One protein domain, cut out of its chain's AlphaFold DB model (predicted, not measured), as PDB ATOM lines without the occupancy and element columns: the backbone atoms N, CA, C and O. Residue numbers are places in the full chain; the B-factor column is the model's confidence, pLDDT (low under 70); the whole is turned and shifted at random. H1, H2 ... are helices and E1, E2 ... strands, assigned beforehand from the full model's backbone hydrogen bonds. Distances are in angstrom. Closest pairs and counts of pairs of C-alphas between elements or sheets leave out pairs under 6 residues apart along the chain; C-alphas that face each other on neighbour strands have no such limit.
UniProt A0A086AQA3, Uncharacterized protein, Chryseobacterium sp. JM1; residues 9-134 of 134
ATOM      1  N   GLU A   9     -25.226   2.384  54.298       92.12
ATOM      2  CA  GLU A   9     -26.160   2.193  55.409       92.12
ATOM      3  C   GLU A   9     -26.138   3.374  56.391       92.12
ATOM      4  O   GLU A   9     -27.173   3.722  56.960       92.12
ATOM      5  N   GLU A  10     -24.980   4.015  56.572       95.50
ATOM      6  CA  GLU A  10     -24.847   5.213  57.405       95.50
ATOM      7  C   GLU A  10     -25.547   6.407  56.749       95.50
ATOM      8  O   GLU A  10     -26.327   7.086  57.415       95.50
ATOM      9  N   LEU A  11     -25.353   6.604  55.438       96.25
ATOM     10  CA  LEU A  11     -26.052   7.639  54.666       96.25
ATOM     11  C   LEU A  11     -27.576   7.440  54.704       96.25
ATOM     12  O   LEU A  11     -28.321   8.386  54.958       96.25
ATOM     13  N   ALA A  12     -28.044   6.199  54.534       93.62
ATOM     14  CA  ALA A  12     -29.464   5.868  54.645       93.62
ATOM     15  C   ALA A  12     -30.010   6.148  56.055       93.62
ATOM     16  O   ALA A  12     -31.085   6.733  56.198       93.62
ATOM     17  N   ARG A  13     -29.256   5.796  57.106       95.62
ATOM     18  CA  ARG A  13     -29.620   6.091  58.502       95.62
ATOM     19  C   ARG A  13     -29.727   7.594  58.749       95.62
ATOM     20  O   ARG A  13     -30.683   8.024  59.387       95.62
ATOM     21  N   PHE A  14     -28.791   8.395  58.238       96.62
ATOM     22  CA  PHE A  14     -28.836   9.853  58.375       96.62
ATOM     23  C   PHE A  14     -30.086  10.463  57.741       96.62
ATOM     24  O   PHE A  14     -30.625  11.439  58.273       96.62
ATOM     25  N   ASN A  15     -30.598   9.883  56.653       93.38
ATOM     26  CA  ASN A  15     -31.811  10.414  56.047       93.38
ATOM     27  C   ASN A  15     -33.079  10.138  56.876       93.38
ATOM     28  O   ASN A  15     -34.017  10.930  56.848       93.38
ATOM     29  N   GLN A  16     -33.074   9.085  57.698       93.38
ATOM     30  CA  GLN A  16     -34.167   8.790  58.634       93.38
ATOM     31  C   GLN A  16     -34.177   9.711  59.869       93.38
ATOM     32  O   GLN A  16     -35.163   9.749  60.605       93.38
ATOM     33  N   LEU A  17     -33.100  10.465  60.112       95.56
ATOM     34  CA  LEU A  17     -33.030  11.441  61.200       95.56
ATOM     35  C   LEU A  17     -33.773  12.730  60.835       95.56
ATOM     36  O   LEU A  17     -33.737  13.183  59.691       95.56
ATOM     37  N   THR A  18     -34.369  13.382  61.837       94.88
ATOM     38  CA  THR A  18     -34.784  14.789  61.711       94.88
ATOM     39  C   THR A  18     -33.559  15.673  61.488       94.88
ATOM     40  O   THR A  18     -32.457  15.311  61.914       94.88
ATOM     41  N   MET A  19     -33.718  16.859  60.891       95.25
ATOM     42  CA  MET A  19     -32.617  17.820  60.765       95.25
ATOM     43  C   MET A  19     -31.879  18.051  62.089       95.25
ATOM     44  O   MET A  19     -30.656  17.986  62.134       95.25
ATOM     45  N   THR A  20     -32.592  18.269  63.195       96.69
ATOM     46  CA  THR A  20     -31.962  18.488  64.508       96.69
ATOM     47  C   THR A  20     -31.134  17.287  64.967       96.69
ATOM     48  O   THR A  20     -30.021  17.469  65.462       96.69
ATOM     49  N   ALA A  21     -31.638  16.064  64.783       97.81
ATOM     50  CA  ALA A  21     -30.902  14.856  65.143       97.81
ATOM     51  C   ALA A  21     -29.673  14.655  64.241       97.81
ATOM     52  O   ALA A  21     -28.588  14.382  64.751       97.81
ATOM     53  N   PHE A  22     -29.807  14.887  62.932       97.88
ATOM     54  CA  PHE A  22     -28.687  14.842  61.989       97.88
ATOM     55  C   PHE A  22     -27.573  15.827  62.367       97.88
ATOM     56  O   PHE A  22     -26.411  15.437  62.434       97.88
ATOM     57  N   LYS A  23     -27.914  17.079  62.701       97.62
ATOM     58  CA  LYS A  23     -26.946  18.107  63.131       97.62
ATOM     59  C   LYS A  23     -26.143  17.705  64.366       97.62
ATOM     60  O   LYS A  23     -25.000  18.132  64.516       97.62
ATOM     61  N   THR A  24     -26.756  16.948  65.272       97.62
ATOM     62  CA  THR A  24     -26.087  16.428  66.469       97.62
ATOM     63  C   THR A  24     -25.195  15.247  66.110       97.62
ATOM     64  O   THR A  24     -24.018  15.251  66.464       97.62
ATOM     65  N   GLU A  25     -25.724  14.283  65.354       97.31
ATOM     66  CA  GLU A  25     -25.000  13.079  64.941       97.31
ATOM     67  C   GLU A  25     -23.758  13.425  64.113       97.31
ATOM     68  O   GLU A  25     -22.664  12.947  64.405       97.31
ATOM     69  N   ILE A  26     -23.880  14.317  63.125       96.69
ATOM     70  CA  ILE A  26     -22.788  14.605  62.189       96.69
ATOM     71  C   ILE A  26     -21.568  15.238  62.878       96.69
ATOM     72  O   ILE A  26     -20.424  14.979  62.503       96.69
ATOM     73  N   LYS A  27     -21.787  15.976  63.973       94.81
ATOM     74  CA  LYS A  27     -20.708  16.532  64.804       94.81
ATOM     75  C   LYS A  27     -19.913  15.457  65.542       94.81
ATOM     76  O   LYS A  27     -18.728  15.663  65.795       94.81
ATOM     77  N   THR A  28     -20.518  14.309  65.862       95.19
ATOM     78  CA  THR A  28     -19.795  13.178  66.480       95.19
ATOM     79  C   THR A  28     -18.755  12.581  65.529       95.19
ATOM     80  O   THR A  28     -17.726  12.075  65.973       95.19
ATOM     81  N   HIS A  29     -18.959  12.753  64.219       94.56
ATOM     82  CA  HIS A  29     -18.017  12.395  63.159       94.56
ATOM     83  C   HIS A  29     -17.013  13.515  62.831       94.56
ATOM     84  O   HIS A  29     -16.294  13.424  61.839       94.56
ATOM     85  N   GLN A  30     -16.950  14.570  63.654       94.81
ATOM     86  CA  GLN A  30     -16.055  15.727  63.503       94.81
ATOM     87  C   GLN A  30     -16.281  16.563  62.235       94.81
ATOM     88  O   GLN A  30     -15.421  17.356  61.856       94.81
ATOM     89  N   TYR A  31     -17.434  16.413  61.589       96.31
ATOM     90  CA  TYR A  31     -17.837  17.290  60.500       96.31
ATOM     91  C   TYR A  31     -18.244  18.659  61.050       96.31
ATOM     92  O   TYR A  31     -18.957  18.769  62.057       96.31
ATOM     93  N   THR A  32     -17.797  19.716  60.383       96.88
ATOM     94  CA  THR A  32     -18.040  21.104  60.776       96.88
ATOM     95  C   THR A  32     -19.070  21.741  59.865       96.88
ATOM     96  O   THR A  32     -19.051  21.517  58.660       96.88
ATOM     97  N   PHE A  33     -19.974  22.531  60.444       97.81
ATOM     98  CA  PHE A  33     -20.974  23.269  59.676       97.81
ATOM     99  C   PHE A  33     -20.288  24.186  58.656       97.81
ATOM    100  O   PHE A  33     -19.392  24.940  59.036       97.81
ATOM    101  N   TYR A  34     -20.718  24.093  57.399       97.19
ATOM    102  CA  TYR A  34     -20.214  24.895  56.288       97.19
ATOM    103  C   TYR A  34     -21.192  26.021  55.957       97.19
ATOM    104  O   TYR A  34     -20.863  27.193  56.124       97.19
ATOM    105  N   ASP A  35     -22.406  25.657  55.539       97.69
ATOM    106  CA  ASP A  35     -23.407  26.615  55.083       97.69
ATOM    107  C   ASP A  35     -24.840  26.122  55.325       97.69
ATOM    108  O   ASP A  35     -25.107  24.928  55.520       97.69
ATOM    109  N   LYS A  36     -25.775  27.073  55.332       97.56
ATOM    110  CA  LYS A  36     -27.213  26.840  55.334       97.56
ATOM    111  C   LYS A  36     -27.825  27.566  54.142       97.56
ATOM    112  O   LYS A  36     -27.934  28.791  54.149       97.56
ATOM    113  N   THR A  37     -28.388  26.797  53.220       96.62
ATOM    114  CA  THR A  37     -29.229  27.338  52.153       96.62
ATOM    115  C   THR A  37     -30.701  27.177  52.522       96.62
ATOM    116  O   THR A  37     -31.175  26.080  52.817       96.62
ATOM    117  N   GLU A  38     -31.449  28.277  52.505       96.19
ATOM    118  CA  GLU A  38     -32.895  28.275  52.714       96.19
ATOM    119  C   GLU A  38     -33.594  28.847  51.483       96.19
ATOM    120  O   GLU A  38     -33.349  29.984  51.086       96.19
ATOM    121  N   SER A  39     -34.470  28.046  50.880       93.19
ATOM    122  CA  SER A  39     -35.282  28.440  49.734       93.19
ATOM    123  C   SER A  39     -36.776  28.237  50.026       93.19
ATOM    124  O   SER A  39     -37.145  27.593  51.023       93.19
ATOM    125  N   PRO A  40     -37.664  28.749  49.155       94.62
ATOM    126  CA  PRO A  40     -39.084  28.411  49.205       94.62
ATOM    127  C   PRO A  40     -39.371  26.913  49.021       94.62
ATOM    128  O   PRO A  40     -40.433  26.462  49.420       94.62
ATOM    129  N   VAL A  41     -38.443  26.139  48.445       94.12
ATOM    130  CA  VAL A  41     -38.656  24.722  48.098       94.12
ATOM    131  C   VAL A  41     -38.056  23.781  49.144       94.12
ATOM    132  O   VAL A  41     -38.651  22.756  49.472       94.12
ATOM    133  N   PHE A  42     -36.890  24.123  49.690       94.88
ATOM    134  CA  PHE A  42     -36.150  23.261  50.609       94.88
ATOM    135  C   PHE A  42     -35.295  24.052  51.600       94.88
ATOM    136  O   PHE A  42     -34.982  25.231  51.401       94.88
ATOM    137  N   ILE A  43     -34.869  23.360  52.651       96.69
ATOM    138  CA  ILE A  43     -33.801  23.771  53.556       96.69
ATOM    139  C   ILE A  43     -32.652  22.776  53.403       96.69
ATOM    140  O   ILE A  43     -32.867  21.567  53.450       96.69
ATOM    141  N   LEU A  44     -31.437  23.289  53.247       97.38
ATOM    142  CA  LEU A  44     -30.204  22.518  53.158       97.38
ATOM    143  C   LEU A  44     -29.247  22.961  54.265       97.38
ATOM    144  O   LEU A  44     -29.015  24.156  54.457       97.38
ATOM    145  N   PHE A  45     -28.677  21.990  54.971       98.38
ATOM    146  CA  PHE A  45     -27.514  22.195  55.830       98.38
ATOM    147  C   PHE A  45     -26.335  21.379  55.314       98.38
ATOM    148  O   PHE A  45     -26.444  20.157  55.203       98.38
ATOM    149  N   GLU A  46     -25.218  22.052  55.063       98.06
ATOM    150  CA  GLU A  46     -23.977  21.460  54.572       98.06
ATOM    151  C   GLU A  46     -22.907  21.413  55.660       98.06
ATOM    152  O   GLU A  46     -22.780  22.314  56.497       98.06
ATOM    153  N   TYR A  47     -22.106  20.354  55.619       98.06
ATOM    154  CA  TYR A  47     -21.003  20.114  56.532       98.06
ATOM    155  C   TYR A  47     -19.774  19.614  55.781       98.06
ATOM    156  O   TYR A  47     -19.879  18.724  54.935       98.06
ATOM    157  N   ASP A  48     -18.608  20.113  56.174       97.31
ATOM    158  CA  ASP A  48     -17.320  19.659  55.662       97.31
ATOM    159  C   ASP A  48     -16.640  18.703  56.641       97.31
ATOM    160  O   ASP A  48     -16.661  18.882  57.862       97.31
ATOM    161  N   SER A  49     -15.998  17.682  56.085       96.25
ATOM    162  CA  SER A  49     -15.117  16.785  56.832       96.25
ATOM    163  C   SER A  49     -13.793  17.464  57.221       96.25
ATOM    164  O   SER A  49     -13.351  18.401  56.547       96.25
ATOM    165  N   PRO A  50     -13.072  16.951  58.238       93.62
ATOM    166  CA  PRO A  50     -11.708  17.384  58.522       93.62
ATOM    167  C   PRO A  50     -10.798  17.318  57.286       93.62
ATOM    168  O   PRO A  50     -10.664  16.276  56.640       93.62
ATOM    169  N   GLY A  51     -10.146  18.435  56.964       91.31
ATOM    170  CA  GLY A  51      -9.296  18.546  55.776       91.31
ATOM    171  C   GLY A  51     -10.056  18.755  54.461       91.31
ATOM    172  O   GLY A  51      -9.423  18.679  53.414       91.31
ATOM    173  N   TYR A  52     -11.367  19.028  54.510       91.19
ATOM    174  CA  TYR A  52     -12.198  19.429  53.363       91.19
ATOM    175  C   TYR A  52     -12.202  18.415  52.208       91.19
ATOM    176  O   TYR A  52     -12.269  18.781  51.039       91.19
ATOM    177  N   ILE A  53     -12.090  17.122  52.538       93.00
ATOM    178  CA  ILE A  53     -12.003  16.032  51.551       93.00
ATOM    179  C   ILE A  53     -13.395  15.619  51.060       93.00
ATOM    180  O   ILE A  53     -13.593  15.328  49.886       93.00
ATOM    181  N   TYR A  54     -14.344  15.579  51.987       95.81
ATOM    182  CA  TYR A  54     -15.740  15.233  51.763       95.81
ATOM    183  C   TYR A  54     -16.648  16.339  52.273       95.81
ATOM    184  O   TYR A  54     -16.315  17.023  53.252       95.81
ATOM    185  N   LYS A  55     -17.825  16.411  51.659       96.69
ATOM    186  CA  LYS A  55     -18.935  17.267  52.052       96.69
ATOM    187  C   LYS A  55     -20.206  16.429  52.154       96.69
ATOM    188  O   LYS A  55     -20.427  15.538  51.334       96.69
ATOM    189  N   ILE A  56     -21.024  16.713  53.161       98.00
ATOM    190  CA  ILE A  56     -22.337  16.094  53.350       98.00
ATOM    191  C   ILE A  56     -23.407  17.168  53.540       98.00
ATOM    192  O   ILE A  56     -23.222  18.111  54.310       98.00
ATOM    193  N   GLY A  57     -24.527  17.011  52.849       97.88
ATOM    194  CA  GLY A  57     -25.702  17.866  52.937       97.88
ATOM    195  C   GLY A  57     -26.923  17.072  53.386       97.88
ATOM    196  O   GLY A  57     -27.098  15.926  52.979       97.88
ATOM    197  N   LYS A  58     -27.788  17.673  54.207       98.19
ATOM    198  CA  LYS A  58     -29.150  17.164  54.430       98.19
ATOM    199  C   LYS A  58     -30.160  18.148  53.869       98.19
ATOM    200  O   LYS A  58     -30.168  19.308  54.284       98.19
ATOM    201  N   PHE A  59     -31.016  17.653  52.986       96.88
ATOM    202  CA  PHE A  59     -32.149  18.375  52.428       96.88
ATOM    203  C   PHE A  59     -33.433  18.000  53.168       96.88
ATOM    204  O   PHE A  59     -33.710  16.819  53.383       96.88
ATOM    205  N   GLU A  60     -34.225  19.010  53.516       96.44
ATOM    206  CA  GLU A  60     -35.635  18.867  53.890       96.44
ATOM    207  C   GLU A  60     -36.482  19.708  52.928       96.44
ATOM    208  O   GLU A  60     -36.348  20.937  52.873       96.44
ATOM    209  N   TYR A  61     -37.328  19.048  52.144       95.00
ATOM    210  CA  TYR A  61     -38.236  19.671  51.187       95.00
ATOM    211  C   TYR A  61     -39.542  20.068  51.873       95.00
ATOM    212  O   TYR A  61     -40.083  19.350  52.713       95.00
ATOM    213  N   ARG A  62     -40.063  21.247  51.522       93.69
ATOM    214  CA  ARG A  62     -41.229  21.826  52.205       93.69
ATOM    215  C   ARG A  62     -42.555  21.213  51.762       93.69
ATOM    216  O   ARG A  62     -43.450  21.072  52.589       93.69
ATOM    217  N   GLU A  63     -42.682  20.886  50.478       93.19
ATOM    218  CA  GLU A  63     -43.946  20.428  49.880       93.19
ATOM    219  C   GLU A  63     -44.004  18.908  49.683       93.19
ATOM    220  O   GLU A  63     -45.049  18.303  49.903       93.19
ATOM    221  N   ASP A  64     -42.881  18.283  49.317       92.56
ATOM    222  CA  ASP A  64     -42.788  16.840  49.074       92.56
ATOM    223  C   ASP A  64     -41.621  16.229  49.858       92.56
ATOM    224  O   ASP A  64     -40.482  16.195  49.395       92.56
ATOM    225  N   GLN A  65     -41.923  15.705  51.047       91.12
ATOM    226  CA  GLN A  65     -40.938  15.055  51.918       91.12
ATOM    227  C   GLN A  65     -40.347  13.768  51.324       91.12
ATOM    228  O   GLN A  65     -39.362  13.256  51.853       91.12
ATOM    229  N   SER A  66     -40.905  13.214  50.238       90.12
ATOM    230  CA  SER A  66     -40.265  12.086  49.548       90.12
ATOM    231  C   SER A  66     -38.957  12.492  48.858       90.12
ATOM    232  O   SER A  66     -38.109  11.640  48.599       90.12
ATOM    233  N   GLN A  67     -38.763  13.794  48.620       92.62
ATOM    234  CA  GLN A  67     -37.524  14.354  48.080       92.62
ATOM    235  C   GLN A  67     -36.450  14.582  49.155       92.62
ATOM    236  O   GLN A  67     -35.306  14.874  48.799       92.62
ATOM    237  N   ASP A  68     -36.776  14.440  50.447       95.62
ATOM    238  CA  ASP A  68     -35.802  14.542  51.537       95.62
ATOM    239  C   ASP A  68     -34.656  13.561  51.304       95.62
ATOM    240  O   ASP A  68     -34.859  12.355  51.104       95.62
ATOM    241  N   ASN A  69     -33.433  14.077  51.330       97.00
ATOM    242  CA  ASN A  69     -32.267  13.278  51.008       97.00
ATOM    243  C   ASN A  69     -31.014  13.730  51.755       97.00
ATOM    244  O   ASN A  69     -30.896  14.863  52.236       97.00
ATOM    245  N   ILE A  70     -30.069  12.799  51.826       98.00
ATOM    246  CA  ILE A  70     -28.679  13.080  52.161       98.00
ATOM    247  C   ILE A  70     -27.888  13.157  50.863       98.00
ATOM    248  O   ILE A  70     -27.873  12.188  50.105       98.00
ATOM    249  N   GLU A  71     -27.187  14.266  50.661       97.31
ATOM    250  CA  GLU A  71     -26.156  14.402  49.638       97.31
ATOM    251  C   GLU A  71     -24.789  14.125  50.250       97.31
ATOM    252  O   GLU A  71     -24.443  14.691  51.285       97.31
ATOM    253  N   PHE A  72     -23.983  13.288  49.605       97.75
ATOM    254  CA  PHE A  72     -22.589  13.082  49.982       97.75
ATOM    255  C   PHE A  72     -21.679  13.213  48.764       97.75
ATOM    256  O   PHE A  72     -21.896  12.550  47.749       97.75
ATOM    257  N   GLN A  73     -20.656  14.059  48.875       96.44
ATOM    258  CA  GLN A  73     -19.686  14.313  47.814       96.44
ATOM    259  C   GLN A  73     -18.420  13.491  48.037       96.44
ATOM    260  O   GLN A  73     -17.793  13.550  49.098       96.44
ATOM    261  N   PHE A  74     -18.038  12.727  47.017       94.50
ATOM    262  CA  PHE A  74     -16.862  11.866  47.034       94.50
ATOM    263  C   PHE A  74     -15.601  12.644  46.680       94.50
ATOM    264  O   PHE A  74     -15.631  13.543  45.840       94.50
ATOM    265  N   LYS A  75     -14.462  12.211  47.232       91.81
ATOM    266  CA  LYS A  75     -13.156  12.804  46.912       91.81
ATOM    267  C   LYS A  75     -12.744  12.605  45.452       91.81
ATOM    268  O   LYS A  75     -11.989  13.395  44.900       91.81
ATOM    269  N   ASP A  76     -13.150  11.481  44.859       91.81
ATOM    270  CA  ASP A  76     -12.748  11.079  43.520       91.81
ATOM    271  C   ASP A  76     -13.742  10.089  42.896       91.81
ATOM    272  O   ASP A  76     -14.620   9.512  43.547       91.81
ATOM    273  N   LYS A  77     -13.563   9.860  41.592       93.38
ATOM    274  CA  LYS A  77     -14.356   8.901  40.821       93.38
ATOM    275  C   LYS A  77     -14.209   7.463  41.332       93.38
ATOM    276  O   LYS A  77     -15.148   6.678  41.233       93.38
ATOM    277  N   LYS A  78     -13.031   7.083  41.838       94.25
ATOM    278  CA  LYS A  78     -12.749   5.703  42.258       94.25
ATOM    279  C   LYS A  78     -13.633   5.316  43.440       94.25
ATOM    280  O   LYS A  78     -14.137   4.195  43.478       94.25
ATOM    281  N   GLU A  79     -13.826   6.229  44.382       93.56
ATOM    282  CA  GLU A  79     -14.710   6.022  45.521       93.56
ATOM    283  C   GLU A  79     -16.176   5.972  45.098       93.56
ATOM    284  O   GLU A  79     -16.873   5.017  45.434       93.56
ATOM    285  N   HIS A  80     -16.611   6.914  44.264       95.00
ATOM    286  CA  HIS A  80     -17.949   6.896  43.670       95.00
ATOM    287  C   HIS A  80     -18.261   5.560  42.960       95.00
ATOM    288  O   HIS A  80     -19.296   4.933  43.194       95.00
ATOM    289  N   ASP A  81     -17.341   5.062  42.130       95.31
ATOM    290  CA  ASP A  81     -17.507   3.785  41.429       95.31
ATOM    291  C   ASP A  81     -17.551   2.586  42.400       95.31
ATOM    292  O   ASP A  81     -18.213   1.580  42.123       95.31
ATOM    293  N   ALA A  82     -16.866   2.669  43.546       94.69
ATOM    294  CA  ALA A  82     -16.933   1.648  44.592       94.69
ATOM    295  C   ALA A  82     -18.307   1.619  45.287       94.69
ATOM    296  O   ALA A  82     -18.797   0.530  45.613       94.69
ATOM    297  N   TYR A  83     -18.966   2.774  45.442       95.00
ATOM    298  CA  TYR A  83     -20.350   2.847  45.929       95.00
ATOM    299  C   TYR A  83     -21.313   2.148  44.983       95.00
ATOM    300  O   TYR A  83     -22.085   1.299  45.425       95.00
ATOM    301  N   ILE A  84     -21.200   2.406  43.678       95.94
ATOM    302  CA  ILE A  84     -22.035   1.739  42.671       95.94
ATOM    303  C   ILE A  84     -21.882   0.218  42.767       95.94
ATOM    304  O   ILE A  84     -22.876  -0.505  42.799       95.94
ATOM    305  N   LYS A  85     -20.647  -0.288  42.869       95.88
ATOM    306  CA  LYS A  85     -20.401  -1.733  43.021       95.88
ATOM    307  C   LYS A  85     -21.052  -2.295  44.283       95.88
ATOM    308  O   LYS A  85     -21.688  -3.344  44.216       95.88
ATOM    309  N   THR A  86     -20.924  -1.589  45.406       93.38
ATOM    310  CA  THR A  86     -21.540  -1.976  46.685       93.38
ATOM    311  C   THR A  86     -23.065  -2.013  46.579       93.38
ATOM    312  O   THR A  86     -23.684  -2.992  46.989       93.38
ATOM    313  N   MET A  87     -23.678  -1.003  45.959       94.56
ATOM    314  CA  MET A  87     -25.123  -0.943  45.727       94.56
ATOM    315  C   MET A  87     -25.617  -2.102  44.857       94.56
ATOM    316  O   MET A  87     -26.584  -2.776  45.210       94.56
ATOM    317  N   LEU A  88     -24.940  -2.368  43.738       96.06
ATOM    318  CA  LEU A  88     -25.292  -3.471  42.844       96.06
ATOM    319  C   LEU A  88     -25.167  -4.825  43.558       96.06
ATOM    320  O   LEU A  88     -26.077  -5.648  43.469       96.06
ATOM    321  N   ALA A  89     -24.094  -5.033  44.327       95.69
ATOM    322  CA  ALA A  89     -23.912  -6.235  45.143       95.69
ATOM    323  C   ALA A  89     -24.990  -6.375  46.233       95.69
ATOM    324  O   ALA A  89     -25.434  -7.482  46.530       95.69
ATOM    325  N   ALA A  90     -25.469  -5.257  46.784       92.81
ATOM    326  CA  ALA A  90     -26.585  -5.225  47.725       92.81
ATOM    327  C   ALA A  90     -27.960  -5.436  47.056       92.81
ATOM    328  O   ALA A  90     -28.975  -5.480  47.760       92.81
ATOM    329  N   GLY A  91     -28.025  -5.583  45.728       96.00
ATOM    330  CA  GLY A  91     -29.241  -5.892  44.977       96.00
ATOM    331  C   GLY A  91     -30.034  -4.677  44.494       96.00
ATOM    332  O   GLY A  91     -31.189  -4.837  44.094       96.00
ATOM    333  N   TYR A  92     -29.450  -3.475  44.523       96.94
ATOM    334  CA  TYR A  92     -30.038  -2.325  43.839       96.94
ATOM    335  C   TYR A  92     -29.974  -2.513  42.323       96.94
ATOM    336  O   TYR A  92     -28.994  -3.030  41.786       96.94
ATOM    337  N   LYS A  93     -31.014  -2.064  41.622       97.31
ATOM    338  CA  LYS A  93     -31.097  -2.121  40.159       97.31
ATOM    339  C   LYS A  93     -31.146  -0.719  39.591       97.31
ATOM    340  O   LYS A  93     -31.895   0.105  40.097       97.31
ATOM    341  N   GLN A  94     -30.384  -0.476  38.531       96.94
ATOM    342  CA  GLN A  94     -30.471   0.770  37.776       96.94
ATOM    343  C   GLN A  94     -31.870   0.901  37.155       96.94
ATOM    344  O   GLN A  94     -32.337  -0.052  36.529       96.94
ATOM    345  N   THR A  95     -32.520   2.054  37.295       95.62
ATOM    346  CA  THR A  95     -33.894   2.271  36.800       95.62
ATOM    347  C   THR A  95     -34.007   3.442  35.836       95.62
ATOM    348  O   THR A  95     -34.614   3.291  34.781       95.62
ATOM    349  N   GLU A  96     -33.409   4.586  36.161       94.19
ATOM    350  CA  GLU A  96     -33.603   5.834  35.421       94.19
ATOM    351  C   GLU A  96     -32.283   6.575  35.213       94.19
ATOM    352  O   GLU A  96     -31.309   6.389  35.947       94.19
ATOM    353  N   LYS A  97     -32.244   7.405  34.169       96.19
ATOM    354  CA  LYS A  97     -31.183   8.378  33.929       96.19
ATOM    355  C   LYS A  97     -31.816   9.706  33.560       96.19
ATOM    356  O   LYS A  97     -32.759   9.732  32.775       96.19
ATOM    357  N   GLY A  98     -31.244  10.797  34.042       94.44
ATOM    358  CA  GLY A  98     -31.763  12.123  33.744       94.44
ATOM    359  C   GLY A  98     -30.739  13.215  33.986       94.44
ATOM    360  O   GLY A  98     -29.534  12.962  34.034       94.44
ATOM    361  N   LYS A  99     -31.236  14.443  34.120       92.44
ATOM    362  CA  LYS A  99     -30.451  15.603  34.535       92.44
ATOM    363  C   LYS A  99     -31.139  16.291  35.702       92.44
ATOM    364  O   LYS A  99     -32.363  16.414  35.690       92.44
ATOM    365  N   ILE A 100     -30.369  16.729  36.690       83.06
ATOM    366  CA  ILE A 100     -30.887  17.627  37.729       83.06
ATOM    367  C   ILE A 100     -30.973  19.060  37.184       83.06
ATOM    368  O   ILE A 100     -30.442  19.350  36.109       83.06
ATOM    369  N   MET A 101     -31.653  19.961  37.898       74.56
ATOM    370  CA  MET A 101     -31.916  21.332  37.425       74.56
ATOM    371  C   MET A 101     -30.644  22.112  37.059       74.56
ATOM    372  O   MET A 101     -30.656  22.918  36.132       74.56
ATOM    373  N   THR A 102     -29.537  21.841  37.745       78.94
ATOM    374  CA  THR A 102     -28.215  22.449  37.520       78.94
ATOM    375  C   THR A 102     -27.454  21.843  36.321       78.94
ATOM    376  O   THR A 102     -26.468  22.406  35.835       78.94
ATOM    377  N   GLY A 103     -27.993  20.774  35.723       84.25
ATOM    378  CA  GLY A 103     -27.557  20.190  34.452       84.25
ATOM    379  C   GLY A 103     -26.655  18.959  34.566       84.25
ATOM    380  O   GLY A 103     -26.320  18.375  33.531       84.25
ATOM    381  N   GLU A 104     -26.276  18.553  35.775       92.12
ATOM    382  CA  GLU A 104     -25.547  17.320  36.074       92.12
ATOM    383  C   GLU A 104     -26.394  16.108  35.694       92.12
ATOM    384  O   GLU A 104     -27.611  16.077  35.895       92.12
ATOM    385  N   ILE A 105     -25.736  15.097  35.134       95.50
ATOM    386  CA  ILE A 105     -26.390  13.839  34.779       95.50
ATOM    387  C   ILE A 105     -26.537  13.009  36.045       95.50
ATOM    388  O   ILE A 105     -25.624  12.963  36.869       95.50
ATOM    389  N   TYR A 106     -27.653  12.303  36.169       96.69
ATOM    390  CA  TYR A 106     -27.840  11.340  37.240       96.69
ATOM    391  C   TYR A 106     -28.244   9.961  36.729       96.69
ATOM    392  O   TYR A 106     -28.769   9.814  35.620       96.69
ATOM    393  N   VAL A 107     -28.002   8.954  37.566       97.81
ATOM    394  CA  VAL A 107     -28.480   7.583  37.389       97.81
ATOM    395  C   VAL A 107     -29.125   7.117  38.688       97.81
ATOM    396  O   VAL A 107     -28.480   7.153  39.738       97.81
ATOM    397  N   ASP A 108     -30.363   6.644  38.604       97.44
ATOM    398  CA  ASP A 108     -31.109   6.130  39.747       97.44
ATOM    399  C   ASP A 108     -30.999   4.618  39.882       97.44
ATOM    400  O   ASP A 108     -30.952   3.867  38.900       97.44
ATOM    401  N   TYR A 109     -31.001   4.189  41.137       97.38
ATOM    402  CA  TYR A 109     -30.923   2.810  41.565       97.38
ATOM    403  C   TYR A 109     -31.981   2.542  42.631       97.38
ATOM    404  O   TYR A 109     -32.068   3.271  43.618       97.38
ATOM    405  N   PHE A 110     -32.750   1.465  42.467       96.62
ATOM    406  CA  PHE A 110     -33.848   1.121  43.371       96.62
ATOM    407  C   PHE A 110     -33.725  -0.283  43.958       96.62
ATOM    408  O   PHE A 110     -33.303  -1.229  43.284       96.62
ATOM    409  N   LYS A 111     -34.173  -0.424  45.210       95.00
ATOM    410  CA  LYS A 111     -34.380  -1.706  45.897       95.00
ATOM    411  C   LYS A 111     -35.548  -1.610  46.878       95.00
ATOM    412  O   LYS A 111     -35.466  -0.877  47.856       95.00
ATOM    413  N   ASN A 112     -36.611  -2.388  46.656       87.81
ATOM    414  CA  ASN A 112     -37.813  -2.540  47.508       87.81
ATOM    415  C   ASN A 112     -38.638  -1.280  47.843       87.81
ATOM    416  O   ASN A 112     -39.775  -1.454  48.265       87.81
ATOM    417  N   LYS A 113     -38.069  -0.075  47.712       87.56
ATOM    418  CA  LYS A 113     -38.620   1.292  47.852       87.56
ATOM    419  C   LYS A 113     -37.492   2.306  48.083       87.56
ATOM    420  O   LYS A 113     -37.693   3.479  47.823       87.56
ATOM    421  N   ALA A 114     -36.315   1.851  48.520       91.94
ATOM    422  CA  ALA A 114     -35.143   2.701  48.661       91.94
ATOM    423  C   ALA A 114     -34.660   3.160  47.282       91.94
ATOM    424  O   ALA A 114     -34.408   2.320  46.409       91.94
ATOM    425  N   GLN A 115     -34.519   4.473  47.127       95.31
ATOM    426  CA  GLN A 115     -33.960   5.126  45.953       95.31
ATOM    427  C   GLN A 115     -32.605   5.732  46.300       95.31
ATOM    428  O   GLN A 115     -32.436   6.413  47.313       95.31
ATOM    429  N   ILE A 116     -31.643   5.501  45.418       96.69
ATOM    430  CA  ILE A 116     -30.337   6.144  45.449       96.69
ATOM    431  C   ILE A 116     -30.087   6.743  44.077       96.69
ATOM    432  O   ILE A 116     -30.231   6.054  43.065       96.69
ATOM    433  N   ARG A 117     -29.653   7.996  44.049       97.00
ATOM    434  CA  ARG A 117     -29.261   8.697  42.832       97.00
ATOM    435  C   ARG A 117     -27.770   8.964  42.852       97.00
ATOM    436  O   ARG A 117     -27.268   9.637  43.743       97.00
ATOM    437  N   MET A 118     -27.066   8.467  41.849       97.12
ATOM    438  CA  MET A 118     -25.665   8.808  41.624       97.12
ATOM    439  C   MET A 118     -25.611  10.011  40.688       97.12
ATOM    440  O   MET A 118     -26.170   9.953  39.591       97.12
ATOM    441  N   VAL A 119     -24.966  11.091  41.120       96.06
ATOM    442  CA  VAL A 119     -24.854  12.351  40.379       96.06
ATOM    443  C   VAL A 119     -23.433  12.496  39.850       96.06
ATOM    444  O   VAL A 119     -22.448  12.358  40.580       96.06
ATOM    445  N   TYR A 120     -23.340  12.768  38.554       94.94
ATOM    446  CA  TYR A 120     -22.089  12.859  37.822       94.94
ATOM    447  C   TYR A 120     -21.748  14.326  37.571       94.94
ATOM    448  O   TYR A 120     -22.595  15.062  37.055       94.94
ATOM    449  N   PRO A 121     -20.512  14.745  37.877       92.38
ATOM    450  CA  PRO A 121     -20.114  16.132  37.749       92.38
ATOM    451  C   PRO A 121     -20.195  16.588  36.292       92.38
ATOM    452  O   PRO A 121     -19.889  15.837  35.360       92.38
ATOM    453  N   LYS A 122     -20.599  17.844  36.088       88.50
ATOM    454  CA  LYS A 122     -20.676  18.450  34.753       88.50
ATOM    455  C   LYS A 122     -19.290  18.764  34.197       88.50
ATOM    456  O   LYS A 122     -19.082  18.697  32.985       88.50
ATOM    457  N   THR A 123     -18.348  19.112  35.072       86.94
ATOM    458  CA  THR A 123     -16.963  19.408  34.714       86.94
ATOM    459  C   THR A 123     -15.994  18.576  35.545       86.94
ATOM    460  O   THR A 123     -16.338  18.056  36.598       86.94
ATOM    461  N   SER A 124     -14.736  18.474  35.116       82.06
ATOM    462  CA  SER A 124     -13.703  17.763  35.881       82.06
ATOM    463  C   SER A 124     -13.309  18.447  37.197       82.06
ATOM    464  O   SER A 124     -12.450  17.927  37.901       82.06
ATOM    465  N   ARG A 125     -13.847  19.641  37.482       82.56
ATOM    466  CA  ARG A 125     -13.594  20.392  38.720       82.56
ATOM    467  C   ARG A 125     -14.631  20.103  39.801       82.56
ATOM    468  O   ARG A 125     -14.367  20.414  40.956       82.56
ATOM    469  N   ASP A 126     -15.773  19.536  39.422       85.94
ATOM    470  CA  ASP A 126     -16.867  19.259  40.345       85.94
ATOM    471  C   ASP A 126     -16.741  17.836  40.901       85.94
ATOM    472  O   ASP A 126     -16.189  16.934  40.258       85.94
ATOM    473  N   ASN A 127     -17.269  17.629  42.106       91.88
ATOM    474  CA  ASN A 127     -17.228  16.331  42.764       91.88
ATOM    475  C   ASN A 127     -18.339  15.410  42.252       91.88
ATOM    476  O   ASN A 127     -19.428  15.840  41.877       91.88
ATOM    477  N   TYR A 128     -18.068  14.109  42.294       95.19
ATOM    478  CA  TYR A 128     -19.116  13.101  42.181       95.19
ATOM    479  C   TYR A 128     -19.941  13.095  43.463       95.19
ATOM    480  O   TYR A 128     -19.374  13.244  44.548       95.19
ATOM    481  N   ALA A 129     -21.244  12.847  43.359       95.94
ATOM    482  CA  ALA A 129     -22.113  12.812  44.527       95.94
ATOM    483  C   ALA A 129     -23.089  11.634  44.505       95.94
ATOM    484  O   ALA A 129     -23.378  11.035  43.466       95.94
ATOM    485  N   ILE A 130     -23.591  11.297  45.684       96.88
ATOM    486  CA  ILE A 130     -24.702  10.374  45.900       96.88
ATOM    487  C   ILE A 130     -25.808  11.127  46.636       96.88
ATOM    488  O   ILE A 130     -25.529  11.834  47.601       96.88
ATOM    489  N   LEU A 131     -27.051  10.949  46.197       96.81
ATOM    490  CA  LEU A 131     -28.247  11.353  46.927       96.81
ATOM    491  C   LEU A 131     -28.953  10.091  47.419       96.81
ATOM    492  O   LEU A 131     -29.278   9.201  46.625       96.81
ATOM    493  N   VAL A 132     -29.178  10.003  48.725       96.94
ATOM    494  CA  VAL A 132     -29.890   8.888  49.362       96.94
ATOM    495  C   VAL A 132     -31.234   9.395  49.863       96.94
ATOM    496  O   VAL A 132     -31.273  10.205  50.790       96.94
ATOM    497  N   PHE A 133     -32.314   8.927  49.235       95.00
ATOM    498  CA  PHE A 133     -33.690   9.335  49.530       95.00
ATOM    499  C   PHE A 133     -34.292   8.520  50.677       95.00
ATOM    500  O   PHE A 133     -33.685   7.557  51.160       95.00
ATOM    501  N   LYS A 134     -35.438   8.979  51.185       84.31
ATOM    502  CA  LYS A 134     -36.071   8.451  52.401       84.31
ATOM    503  C   LYS A 134     -36.828   7.149  52.171       84.31
ATOM    504  O   LYS A 134     -37.416   6.976  51.084       84.31
TER     505      LYS A 134
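AT A GLANCE: This is residues 9 to 134 of the 134 residues of an uncharacterized protein of Chryseobacterium sp. JM1 (UniProt A0A086AQA3). One twisted antiparallel sheet of eight strands makes a wall, with three helices spread over one of its faces and no named helix on the other: H2 toward the E1 edge, H1 over the middle at E4 and E8, H3 over the other half at E7. The sheet is two four-strand meanders side by side, E1 to E4 and E5 to E8, joined where E4 and E8 are neighbours. The printed part has 126 residues, with three named helices and eight named strands in the order H1 H2 E1 E2 E3 E4 H3 E5 E6 E7 E8; across the sheet the order is E1 E2 E3 E4 E8 E7 E6 E5. The class is mixed, helices and strands. The whole is compact, with a radius of gyration of the C-alphas of 14.1 A, and rounded, spanning 34 by 32 by 28 A.

HOW THE PARTS SIT: H1, residues 9 to 16, is on the sheet at a height over the sheet of 8.3 A. H2, residues 19 to 28, is on the same face at 9.7 A; H1 and H2 are close but not clearly touching, the closest C-alphas being those of Phe 14 and Phe 22, 6.2 A apart. They run opposite ways at a shallow tilt of 33 degrees, only just short of steep. E1, residues 32 to 38, is an edge strand and forms a hairpin with E2, residues 42 to 48, where N 34 and O 46 are 2.9 A apart, within hydrogen-bond range. H2 lies over E2 and runs along it, at 3 degrees on the local plane. E3, residues 55 to 61, forms a hairpin with E2, with N 45 and O 58 at 3.1 A. The closest C-alphas of H2 and E3 are those of Met 19 and Lys 58, 7.3 A apart. E4, residues 69 to 73, ends this meander, each strand the antiparallel neighbour of the one before, with N 57 and O 71 at 2.8 A. H3, residues 77 to 89, is on the same face as H1 and H2, at a height of 9.3 A, and is apart from both. The second meander begins with E5, residues 93 to 99, the other edge strand, and its neighbour E6, residues 105 to 111, with N 108 and O 96 at 2.8 A. E7, residues 114 to 120, follows, with N 109 and O 116 at 2.8 A; H3 runs along it at 24 degrees on the local plane. E8, residues 129 to 133, pairs with E7 through N 131 and O 117 at 2.8 A and with E4 through N 72 and O 130 at 2.9 A. H1 runs slantwise to E8 at 41 degrees on the local plane, and its closest C-alphas to E4 are those of Asn 15 and Ile 70, 5.7 A apart. Every O i to N i+4 pair is within hydrogen-bond range in H1 and H3; in H2 it is 4 of 6.

IN THESE COORDINATES: H1 begins at C-alpha 9, (-26.160, 2.193, 55.409), and is 10.9 A long; H2 is 14.8 A and H3 18.4 A. E1 measures 18.4 A, E2 19.8 A, E3 19.5 A and E4 13.0 A. H3 begins at C-alpha 77, (-14.356, 8.901, 40.821). E5 measures 18.6 A, E6 20.7 A, E7 19.8 A and E8 13.1 A, ending at C-alpha 133, (-33.690, 9.335, 49.530).

THE WHOLE: The two C-alphas farthest apart are those of Pro 40 and Ala 89, at 38.0 A. The printed part has no cut and ends at residue 134, the chain's last. No link is long; E2 to E3, E3 to E4 and E7 to E8 are short and the others tight. The mean pLDDT of the printed part is 94.3, and no printed residue is under 70.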